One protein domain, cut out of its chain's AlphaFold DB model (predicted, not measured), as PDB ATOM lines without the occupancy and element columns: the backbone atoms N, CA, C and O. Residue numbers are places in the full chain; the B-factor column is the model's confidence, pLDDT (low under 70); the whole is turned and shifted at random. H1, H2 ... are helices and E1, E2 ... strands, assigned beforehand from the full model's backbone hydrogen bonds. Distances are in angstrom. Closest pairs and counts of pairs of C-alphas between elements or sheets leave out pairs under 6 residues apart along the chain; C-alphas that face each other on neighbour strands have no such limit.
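This is residues 89 to 162 of the 162 residues of the protein "FSH1 domain-containing protein" of Emiliania huxleyi (UniProt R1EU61). There is little regular structure here: two short parallel strands, E1 and E2, lie between helix H1 on one side and helix H2 on the other, and residues 89 to 96 stick out. The printed part has 74 residues, 25 in named elements, ordered E1, H1, E2, H2; the class is mixed. It is only just compact, close to loose, with a radius of gyration of the C-alphas of 13.4 A and spans of 36 by 30 by 17 A.

Residues 89 to 110 hold no named element. Find C-alpha 111 at (58.330, 92.160, 122.091), where E1, residues 111 to 113, begins. H1 is residues 121 to 128, 10.4 A; E2 is 135 to 137. H2, residues 149 to 159, runs 15.3 A to C-alpha 159 at (62.405, 99.803, 121.238).

Look at E1 and E2, parallel at 17 degrees: N 112 and O 135 are within hydrogen-bond range, 2.8 A. E1, H1, E2 form a strand-helix-strand unit, parallel strands joined through a helix, with a right-handed crossover. The closest C-alphas of E1 and H1 are His 112 and Glu 128, 6.7 A; of E2 and H2, Val 137 and Ala 151, 6.5 A. H1 and H2 are apart. Every O i to N i+4 pair in H1 and H2 is within range.

C-alphas 90 and 160, the farthest apart, are 36.9 A apart. The printed part has no cut; the link E2 to H2 is long. Residues 89 to 103 have pLDDT under 70.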
ATOM      1  N   GLU A  89      47.529  74.410 111.055       56.28
ATOM      2  CA  GLU A  89      47.178  73.068 111.543       56.28
ATOM      3  C   GLU A  89      48.304  72.056 111.328       56.28
ATOM      4  O   GLU A  89      48.548  71.214 112.191       56.28
ATOM      5  N   HIS A  90      49.016  72.150 110.206       52.69
ATOM      6  CA  HIS A  90      50.102  71.230 109.856       52.69
ATOM      7  C   HIS A  90      51.491  71.798 110.160       52.69
ATOM      8  O   HIS A  90      52.488  71.109 109.972       52.69
ATOM      9  N   GLY A  91      51.549  73.018 110.701       45.81
ATOM     10  CA  GLY A  91      52.790  73.738 110.943       45.81
ATOM     11  C   GLY A  91      53.306  74.408 109.672       45.81
ATOM     12  O   GLY A  91      53.212  73.878 108.569       45.81
ATOM     13  N   PHE A  92      53.851  75.615 109.830       50.31
ATOM     14  CA  PHE A  92      54.629  76.267 108.787       50.31
ATOM     15  C   PHE A  92      55.890  75.434 108.548       50.31
ATOM     16  O   PHE A  92      56.919  75.669 109.186       50.31
ATOM     17  N   ASP A  93      55.825  74.481 107.627       43.22
ATOM     18  CA  ASP A  93      57.011  73.819 107.106       43.22
ATOM     19  C   ASP A  93      57.825  74.845 106.296       43.22
ATOM     20  O   ASP A  93      57.652  75.034 105.095       43.22
ATOM     21  N   GLY A  94      58.724  75.554 106.987       39.50
ATOM     22  CA  GLY A  94      60.061  75.769 106.434       39.50
ATOM     23  C   GLY A  94      60.588  77.185 106.193       39.50
ATOM     24  O   GLY A  94      61.734  77.276 105.770       39.50
ATOM     25  N   ALA A  95      59.876  78.290 106.464       36.59
ATOM     26  CA  ALA A  95      60.474  79.620 106.199       36.59
ATOM     27  C   ALA A  95      60.233  80.707 107.256       36.59
ATOM     28  O   ALA A  95      61.188  81.347 107.686       36.59
ATOM     29  N   ALA A  96      59.004  80.913 107.738       42.28
ATOM     30  CA  ALA A  96      58.738  81.989 108.706       42.28
ATOM     31  C   ALA A  96      59.062  81.592 110.161       42.28
ATOM     32  O   ALA A  96      59.419  82.444 110.969       42.28
ATOM     33  N   MET A  97      59.016  80.289 110.478       43.19
ATOM     34  CA  MET A  97      59.482  79.745 111.762       43.19
ATOM     35  C   MET A  97      60.894  79.168 111.727       43.19
ATOM     36  O   MET A  97      61.375  78.670 112.739       43.19
ATOM     37  N   ALA A  98      61.610  79.326 110.612       41.81
ATOM     38  CA  ALA A  98      63.010  78.919 110.497       41.81
ATOM     39  C   ALA A  98      63.968  79.721 111.408       41.81
ATOM     40  O   ALA A  98      65.149  79.397 111.487       41.81
ATOM     41  N   LEU A  99      63.480  80.745 112.124       46.66
ATOM     42  CA  LEU A  99      64.231  81.407 113.196       46.66
ATOM     43  C   LEU A  99      64.193  80.648 114.531       46.66
ATOM     44  O   LEU A  99      65.001  80.942 115.405       46.66
ATOM     45  N   LEU A 100      63.289  79.680 114.697       51.53
ATOM     46  CA  LEU A 100      63.157  78.894 115.917       51.53
ATOM     47  C   LEU A 100      63.575  77.456 115.628       51.53
ATOM     48  O   LEU A 100      62.780  76.629 115.183       51.53
ATOM     49  N   VAL A 101      64.850  77.153 115.866       51.56
ATOM     50  CA  VAL A 101      65.318  75.763 115.892       51.56
ATOM     51  C   VAL A 101      64.525  75.035 116.987       51.56
ATOM     52  O   VAL A 101      64.493  75.531 118.115       51.56
ATOM     53  N   PRO A 102      63.881  73.885 116.709       56.66
ATOM     54  CA  PRO A 102      63.130  73.150 117.721       56.66
ATOM     55  C   PRO A 102      63.964  72.917 118.989       56.66
ATOM     56  O   PRO A 102      65.043  72.333 118.934       56.66
ATOM     57  N   GLY A 103      63.474  73.404 120.133       61.47
ATOM     58  CA  GLY A 103      64.152  73.302 121.431       61.47
ATOM     59  C   GLY A 103      65.174  74.405 121.736       61.47
ATOM     60  O   GLY A 103      65.540  74.561 122.899       61.47
ATOM     61  N   ALA A 104      65.591  75.204 120.751       70.25
ATOM     62  CA  ALA A 104      66.373  76.411 120.994       70.25
ATOM     63  C   ALA A 104      65.439  77.580 121.324       70.25
ATOM     64  O   ALA A 104      64.421  77.786 120.659       70.25
ATOM     65  N   ARG A 105      65.801  78.355 122.346       82.94
ATOM     66  CA  ARG A 105      65.175  79.646 122.621       82.94
ATOM     67  C   ARG A 105      66.065  80.750 122.079       82.94
ATOM     68  O   ARG A 105      67.281  80.698 122.227       82.94
ATOM     69  N   ASP A 106      65.456  81.729 121.434       83.62
ATOM     70  CA  ASP A 106      66.173  82.881 120.910       83.62
ATOM     71  C   ASP A 106      66.448  83.888 122.039       83.62
ATOM     72  O   ASP A 106      65.535  84.318 122.752       83.62
ATOM     73  N   ALA A 107      67.722  84.245 122.212       89.94
ATOM     74  CA  ALA A 107      68.185  85.187 123.229       89.94
ATOM     75  C   ALA A 107      68.030  86.662 122.808       89.94
ATOM     76  O   ALA A 107      68.220  87.566 123.625       89.94
ATOM     77  N   ARG A 108      67.714  86.941 121.535       89.81
ATOM     78  CA  ARG A 108      67.493  88.312 121.064       89.81
ATOM     79  C   ARG A 108      66.278  88.914 121.773       89.81
ATOM     80  O   ARG A 108      65.266  88.225 121.937       89.81
ATOM     81  N   PRO A 109      66.331  90.205 122.154       93.00
ATOM     82  CA  PRO A 109      65.172  90.886 122.710       93.00
ATOM     83  C   PRO A 109      63.965  90.743 121.781       93.00
ATOM     84  O   PRO A 109      64.056  91.035 120.588       93.00
ATOM     85  N   SER A 110      62.829  90.326 122.333       94.00
ATOM     86  CA  SER A 110      61.570  90.240 121.597       94.00
ATOM     87  C   SER A 110      60.446  90.927 122.355       94.00
ATOM     88  O   SER A 110      60.391  90.899 123.586       94.00
ATOM     89  N   LEU A 111      59.553  91.554 121.596       95.31
ATOM     90  CA  LEU A 111      58.330  92.160 122.091       95.31
ATOM     91  C   LEU A 111      57.144  91.496 121.403       95.31
ATOM     92  O   LEU A 111      57.069  91.468 120.177       95.31
ATOM     93  N   HIS A 112      56.209  91.010 122.208       94.56
ATOM     94  CA  HIS A 112      54.974  90.379 121.766       94.56
ATOM     95  C   HIS A 112      53.809  91.252 122.210       94.56
ATOM     96  O   HIS A 112      53.678  91.565 123.393       94.56
ATOM     97  N   VAL A 113      52.967  91.665 121.270       94.69
ATOM     98  CA  VAL A 113      51.848  92.572 121.532       94.69
ATOM     99  C   VAL A 113      50.575  91.905 121.038       94.69
ATOM    100  O   VAL A 113      50.436  91.691 119.839       94.69
ATOM    101  N   TYR A 114      49.693  91.514 121.956       94.19
ATOM    102  CA  TYR A 114      48.461  90.792 121.625       94.19
ATOM    103  C   TYR A 114      47.442  90.875 122.762       94.19
ATOM    104  O   TYR A 114      47.813  91.010 123.928       94.19
ATOM    105  N   ASP A 115      46.154  90.748 122.461       92.94
ATOM    106  CA  ASP A 115      45.126  90.604 123.490       92.94
ATOM    107  C   ASP A 115      45.063  89.154 124.008       92.94
ATOM    108  O   ASP A 115      45.095  88.197 123.247       92.94
ATOM    109  N   ALA A 116      44.949  88.963 125.323       90.81
ATOM    110  CA  ALA A 116      44.769  87.633 125.899       90.81
ATOM    111  C   ALA A 116      43.401  87.011 125.574       90.81
ATOM    112  O   ALA A 116      43.286  85.784 125.598       90.81
ATOM    113  N   ALA A 117      42.388  87.844 125.318       88.69
ATOM    114  CA  ALA A 117      41.021  87.422 125.034       88.69
ATOM    115  C   ALA A 117      40.774  87.113 123.547       88.69
ATOM    116  O   ALA A 117      39.703  86.611 123.208       88.69
ATOM    117  N   GLU A 118      41.728  87.402 122.656       86.00
ATOM    118  CA  GLU A 118      41.548  87.133 121.229       86.00
ATOM    119  C   GLU A 118      41.656  85.624 120.912       86.00
ATOM    120  O   GLU A 118      42.418  84.907 121.579       86.00
ATOM    121  N   PRO A 119      40.903  85.101 119.920       84.50
ATOM    122  CA  PRO A 119      40.784  83.657 119.680       84.50
ATOM    123  C   PRO A 119      42.122  82.939 119.440       84.50
ATOM    124  O   PRO A 119      42.277  81.755 119.757       84.50
ATOM    125  N   HIS A 120      43.116  83.657 118.918       82.69
ATOM    126  CA  HIS A 120      44.407  83.113 118.519       82.69
ATOM    127  C   HIS A 120      45.527  83.372 119.538       82.69
ATOM    128  O   HIS A 120      46.669  82.979 119.293       82.69
ATOM    129  N   ALA A 121      45.216  83.881 120.739       87.94
ATOM    130  CA  ALA A 121      46.211  84.204 121.772       87.94
ATOM    131  C   ALA A 121      47.122  83.019 122.160       87.94
ATOM    132  O   ALA A 121      48.239  83.199 122.654       87.94
ATOM    133  N   HIS A 122      46.659  81.780 121.965       83.81
ATOM    134  CA  HIS A 122      47.453  80.572 122.197       83.81
ATOM    135  C   HIS A 122      48.648  80.442 121.240       83.81
ATOM    136  O   HIS A 122      49.678  79.897 121.629       83.81
ATOM    137  N   LEU A 123      48.544  80.975 120.023       81.69
ATOM    138  CA  LEU A 123      49.632  81.003 119.049       81.69
ATOM    139  C   LEU A 123      50.664  82.063 119.414       81.69
ATOM    140  O   LEU A 123      51.854  81.761 119.411       81.69
ATOM    141  N   CYS A 124      50.222  83.248 119.844       86.19
ATOM    142  CA  CYS A 124      51.116  84.274 120.382       86.19
ATOM    143  C   CYS A 124      51.958  83.716 121.536       86.19
ATOM    144  O   CYS A 124      53.175  83.873 121.541       86.19
ATOM    145  N   ARG A 125      51.340  82.951 122.449       88.50
ATOM    146  CA  ARG A 125      52.049  82.264 123.543       88.50
ATOM    147  C   ARG A 125      53.077  81.232 123.062       88.50
ATOM    148  O   ARG A 125      54.100  81.053 123.715       88.50
ATOM    149  N   ARG A 126      52.836  80.546 121.937       84.38
ATOM    150  CA  ARG A 126      53.818  79.610 121.353       84.38
ATOM    151  C   ARG A 126      55.047  80.348 120.829       84.38
ATOM    152  O   ARG A 126      56.165  79.900 121.069       84.38
ATOM    153  N   VAL A 127      54.849  81.475 120.149       84.06
ATOM    154  CA  VAL A 127      55.960  82.301 119.658       84.06
ATOM    155  C   VAL A 127      56.707  82.928 120.840       84.06
ATOM    156  O   VAL A 127      57.925  82.824 120.902       84.06
ATOM    157  N   GLU A 128      55.986  83.468 121.828       88.94
ATOM    158  CA  GLU A 128      56.527  83.987 123.096       88.94
ATOM    159  C   GLU A 128      57.439  82.964 123.792       88.94
ATOM    160  O   GLU A 128      58.585  83.270 124.118       88.94
ATOM    161  N   ALA A 129      56.973  81.719 123.947       87.00
ATOM    162  CA  ALA A 129      57.720  80.639 124.599       87.00
ATOM    163  C   ALA A 129      59.029  80.258 123.886       87.00
ATOM    164  O   ALA A 129      59.842  79.520 124.448       87.00
ATOM    165  N   SER A 130      59.231  80.753 122.669       85.00
ATOM    166  CA  SER A 130      60.410  80.477 121.859       85.00
ATOM    167  C   SER A 130      61.539  81.493 122.060       85.00
ATOM    168  O   SER A 130      62.588  81.374 121.434       85.00
ATOM    169  N   PHE A 131      61.358  82.459 122.965       89.88
ATOM    170  CA  PHE A 131      62.379  83.423 123.374       89.88
ATOM    171  C   PHE A 131      62.778  83.216 124.845       89.88
ATOM    172  O   PHE A 131      62.002  82.705 125.660       89.88
ATOM    173  N   GLU A 132      64.005  83.595 125.202       90.75
ATOM    174  CA  GLU A 132      64.518  83.445 126.576       90.75
ATOM    175  C   GLU A 132      63.905  84.453 127.560       90.75
ATOM    176  O   GLU A 132      63.654  84.113 128.715       90.75
ATOM    177  N   GLY A 133      63.608  85.672 127.101       90.62
ATOM    178  CA  GLY A 133      63.047  86.748 127.923       90.62
ATOM    179  C   GLY A 133      62.120  87.672 127.133       90.62
ATOM    180  O   GLY A 133      62.464  88.839 126.937       90.62
ATOM    181  N   PRO A 134      60.971  87.174 126.637       93.75
ATOM    182  CA  PRO A 134      60.045  87.985 125.856       93.75
ATOM    183  C   PRO A 134      59.416  89.090 126.714       93.75
ATOM    184  O   PRO A 134      58.894  88.839 127.801       93.75
ATOM    185  N   ALA A 135      59.405  90.320 126.203       96.38
ATOM    186  CA  ALA A 135      58.520  91.363 126.705       96.38
ATOM    187  C   ALA A 135      57.118  91.150 126.117       96.38
ATOM    188  O   ALA A 135      56.983  90.889 124.922       96.38
ATOM    189  N   VAL A 136      56.072  91.275 126.936       95.88
ATOM    190  CA  VAL A 136      54.687  91.036 126.505       95.88
ATOM    191  C   VAL A 136      53.798  92.215 126.883       95.88
ATOM    192  O   VAL A 136      53.755  92.613 128.045       95.88
ATOM    193  N   VAL A 137      53.056  92.744 125.911       95.56
ATOM    194  CA  VAL A 137      52.062  93.809 126.099       95.56
ATOM    195  C   VAL A 137      50.681  93.265 125.754       95.56
ATOM    196  O   VAL A 137      50.422  92.880 124.616       95.56
ATOM    197  N   ARG A 138      49.783  93.261 126.746       94.62
ATOM    198  CA  ARG A 138      48.381  92.847 126.591       94.62
ATOM    199  C   ARG A 138      47.485  94.081 126.542       94.62
ATOM    200  O   ARG A 138      47.410  94.794 127.538       94.62
ATOM    201  N   HIS A 139      46.856  94.358 125.399       91.31
ATOM    202  CA  HIS A 139      46.250  95.674 125.132       91.31
ATOM    203  C   HIS A 139      44.716  95.739 125.227       91.31
ATOM    204  O   HIS A 139      44.180  96.840 125.279       91.31
ATOM    205  N   GLY A 140      44.003  94.612 125.312       91.12
ATOM    206  CA  GLY A 140      42.550  94.608 125.550       91.12
ATOM    207  C   GLY A 140      41.685  95.076 124.368       91.12
ATOM    208  O   GLY A 140      40.500  95.336 124.560       91.12
ATOM    209  N   GLU A 141      42.260  95.232 123.167       90.06
ATOM    210  CA  GLU A 141      41.551  95.703 121.959       90.06
ATOM    211  C   GLU A 141      41.184  94.548 121.003       90.06
ATOM    212  O   GLU A 141      40.931  94.765 119.820       90.06
ATOM    213  N   GLY A 142      41.149  93.312 121.504       89.44
ATOM    214  CA  GLY A 142      40.813  92.115 120.743       89.44
ATOM    215  C   GLY A 142      41.843  91.769 119.665       89.44
ATOM    216  O   GLY A 142      43.046  91.975 119.830       89.44
ATOM    217  N   HIS A 143      41.359  91.214 118.552       87.69
ATOM    218  CA  HIS A 143      42.172  90.829 117.396       87.69
ATOM    219  C   HIS A 143      42.449  92.042 116.489       87.69
ATOM    220  O   HIS A 143      41.978  92.115 115.358       87.69
ATOM    221  N   ALA A 144      43.151  93.044 117.020       86.81
ATOM    222  CA  ALA A 144      43.515  94.258 116.295       86.81
ATOM    223  C   ALA A 144      44.901  94.751 116.722       86.81
ATOM    224  O   ALA A 144      45.310  94.567 117.866       86.81
ATOM    225  N   VAL A 145      45.613  95.437 115.823       88.19
ATOM    226  CA  VAL A 145      46.826  96.181 116.202       88.19
ATOM    227  C   VAL A 145      46.427  97.278 117.197       88.19
ATOM    228  O   VAL A 145      45.508  98.048 116.889       88.19
ATOM    229  N   PRO A 146      47.083  97.378 118.368       90.00
ATOM    230  CA  PRO A 146      46.647  98.295 119.406       90.00
ATOM    231  C   PRO A 146      46.717  99.750 118.971       90.00
ATOM    232  O   PRO A 146      47.726 100.211 118.433       90.00
ATOM    233  N   ARG A 147      45.661 100.496 119.290       84.81
ATOM    234  CA  ARG A 147      45.600 101.953 119.127       84.81
ATOM    235  C   ARG A 147      45.716 102.668 120.464       84.81
ATOM    236  O   ARG A 147      45.951 103.877 120.486       84.81
ATOM    237  N   ALA A 148      45.578 101.939 121.573       88.94
ATOM    238  CA  ALA A 148      45.707 102.491 122.905       88.94
ATOM    239  C   ALA A 148      47.093 103.117 123.120       88.94
ATOM    240  O   ALA A 148      48.145 102.514 122.870       88.94
ATOM    241  N   GLU A 149      47.097 104.329 123.677       91.38
ATOM    242  CA  GLU A 149      48.325 105.055 124.011       91.38
ATOM    243  C   GLU A 149      49.196 104.264 124.998       91.38
ATOM    244  O   GLU A 149      50.420 104.264 124.896       91.38
ATOM    245  N   ALA A 150      48.569 103.542 125.932       93.94
ATOM    246  CA  ALA A 150      49.272 102.707 126.902       93.94
ATOM    247  C   ALA A 150      50.092 101.597 126.230       93.94
ATOM    248  O   ALA A 150      51.272 101.451 126.541       93.94
ATOM    249  N   ALA A 151      49.501 100.872 125.277       93.69
ATOM    250  CA  ALA A 151      50.203  99.832 124.531       93.69
ATOM    251  C   ALA A 151      51.326 100.428 123.673       93.69
ATOM    252  O   ALA A 151      52.462  99.963 123.734       93.69
ATOM    253  N   THR A 152      51.039 101.526 122.962       94.50
ATOM    254  CA  THR A 152      52.037 102.247 122.153       94.50
ATOM    255  C   THR A 152      53.233 102.689 123.000       94.50
ATOM    256  O   THR A 152      54.381 102.520 122.597       94.50
ATOM    257  N   ARG A 153      52.990 103.222 124.202       95.88
ATOM    258  CA  ARG A 153      54.047 103.653 125.124       95.88
ATOM    259  C   ARG A 153      54.944 102.499 125.561       95.88
ATOM    260  O   ARG A 153      56.157 102.680 125.612       95.88
ATOM    261  N   GLU A 154      54.390 101.324 125.846       96.81
ATOM    262  CA  GLU A 154      55.206 100.149 126.176       96.81
ATOM    263  C   GLU A 154      56.034  99.660 124.982       96.81
ATOM    264  O   GLU A 154      57.197  99.292 125.150       96.81
ATOM    265  N   MET A 155      55.480  99.732 123.767       95.12
ATOM    266  CA  MET A 155      56.220  99.418 122.542       95.12
ATOM    267  C   MET A 155      57.408 100.366 122.343       95.12
ATOM    268  O   MET A 155      58.527  99.905 122.123       95.12
ATOM    269  N   VAL A 156      57.194 101.678 122.485       95.06
ATOM    270  CA  VAL A 156      58.264 102.690 122.406       95.06
ATOM    271  C   VAL A 156      59.335 102.418 123.458       95.06
ATOM    272  O   VAL A 156      60.510 102.299 123.116       95.06
ATOM    273  N   ARG A 157      58.933 102.209 124.718       96.00
ATOM    274  CA  ARG A 157      59.860 101.895 125.815       96.00
ATOM    275  C   ARG A 157      60.696 100.657 125.534       96.00
ATOM    276  O   ARG A 157      61.836 100.597 125.977       96.00
ATOM    277  N   PHE A 158      60.133  99.636 124.895       95.56
ATOM    278  CA  PHE A 158      60.895  98.453 124.514       95.56
ATOM    279  C   PHE A 158      61.929  98.786 123.437       95.56
ATOM    280  O   PHE A 158      63.099  98.460 123.616       95.56
ATOM    281  N   VAL A 159      61.517  99.467 122.363       92.12
ATOM    282  CA  VAL A 159      62.405  99.803 121.238       92.12
ATOM    283  C   VAL A 159      63.560 100.711 121.669       92.12
ATOM    284  O   VAL A 159      64.676 100.550 121.193       92.12
ATOM    285  N   GLU A 160      63.331 101.634 122.601       90.56
ATOM    286  CA  GLU A 160      64.381 102.528 123.109       90.56
ATOM    287  C   GLU A 160      65.413 101.829 124.011       90.56
ATOM    288  O   GLU A 160      66.484 102.385 124.256       90.56
ATOM    289  N   ARG A 161      65.113 100.623 124.516       89.38
ATOM    290  CA  ARG A 161      66.035  99.841 125.358       89.38
ATOM    291  C   ARG A 161      66.964  98.916 124.570       89.38
ATOM    292  O   ARG A 161      67.869  98.359 125.190       89.38
ATOM    293  N   VAL A 162      66.719  98.707 123.273       82.62
ATOM    294  CA  VAL A 162      67.430  97.719 122.435       82.62
ATOM    295  C   VAL A 162      68.431  98.340 121.467       82.62
ATOM    296  O   VAL A 162      68.244  99.498 121.025       82.62
TER     297      VAL A 162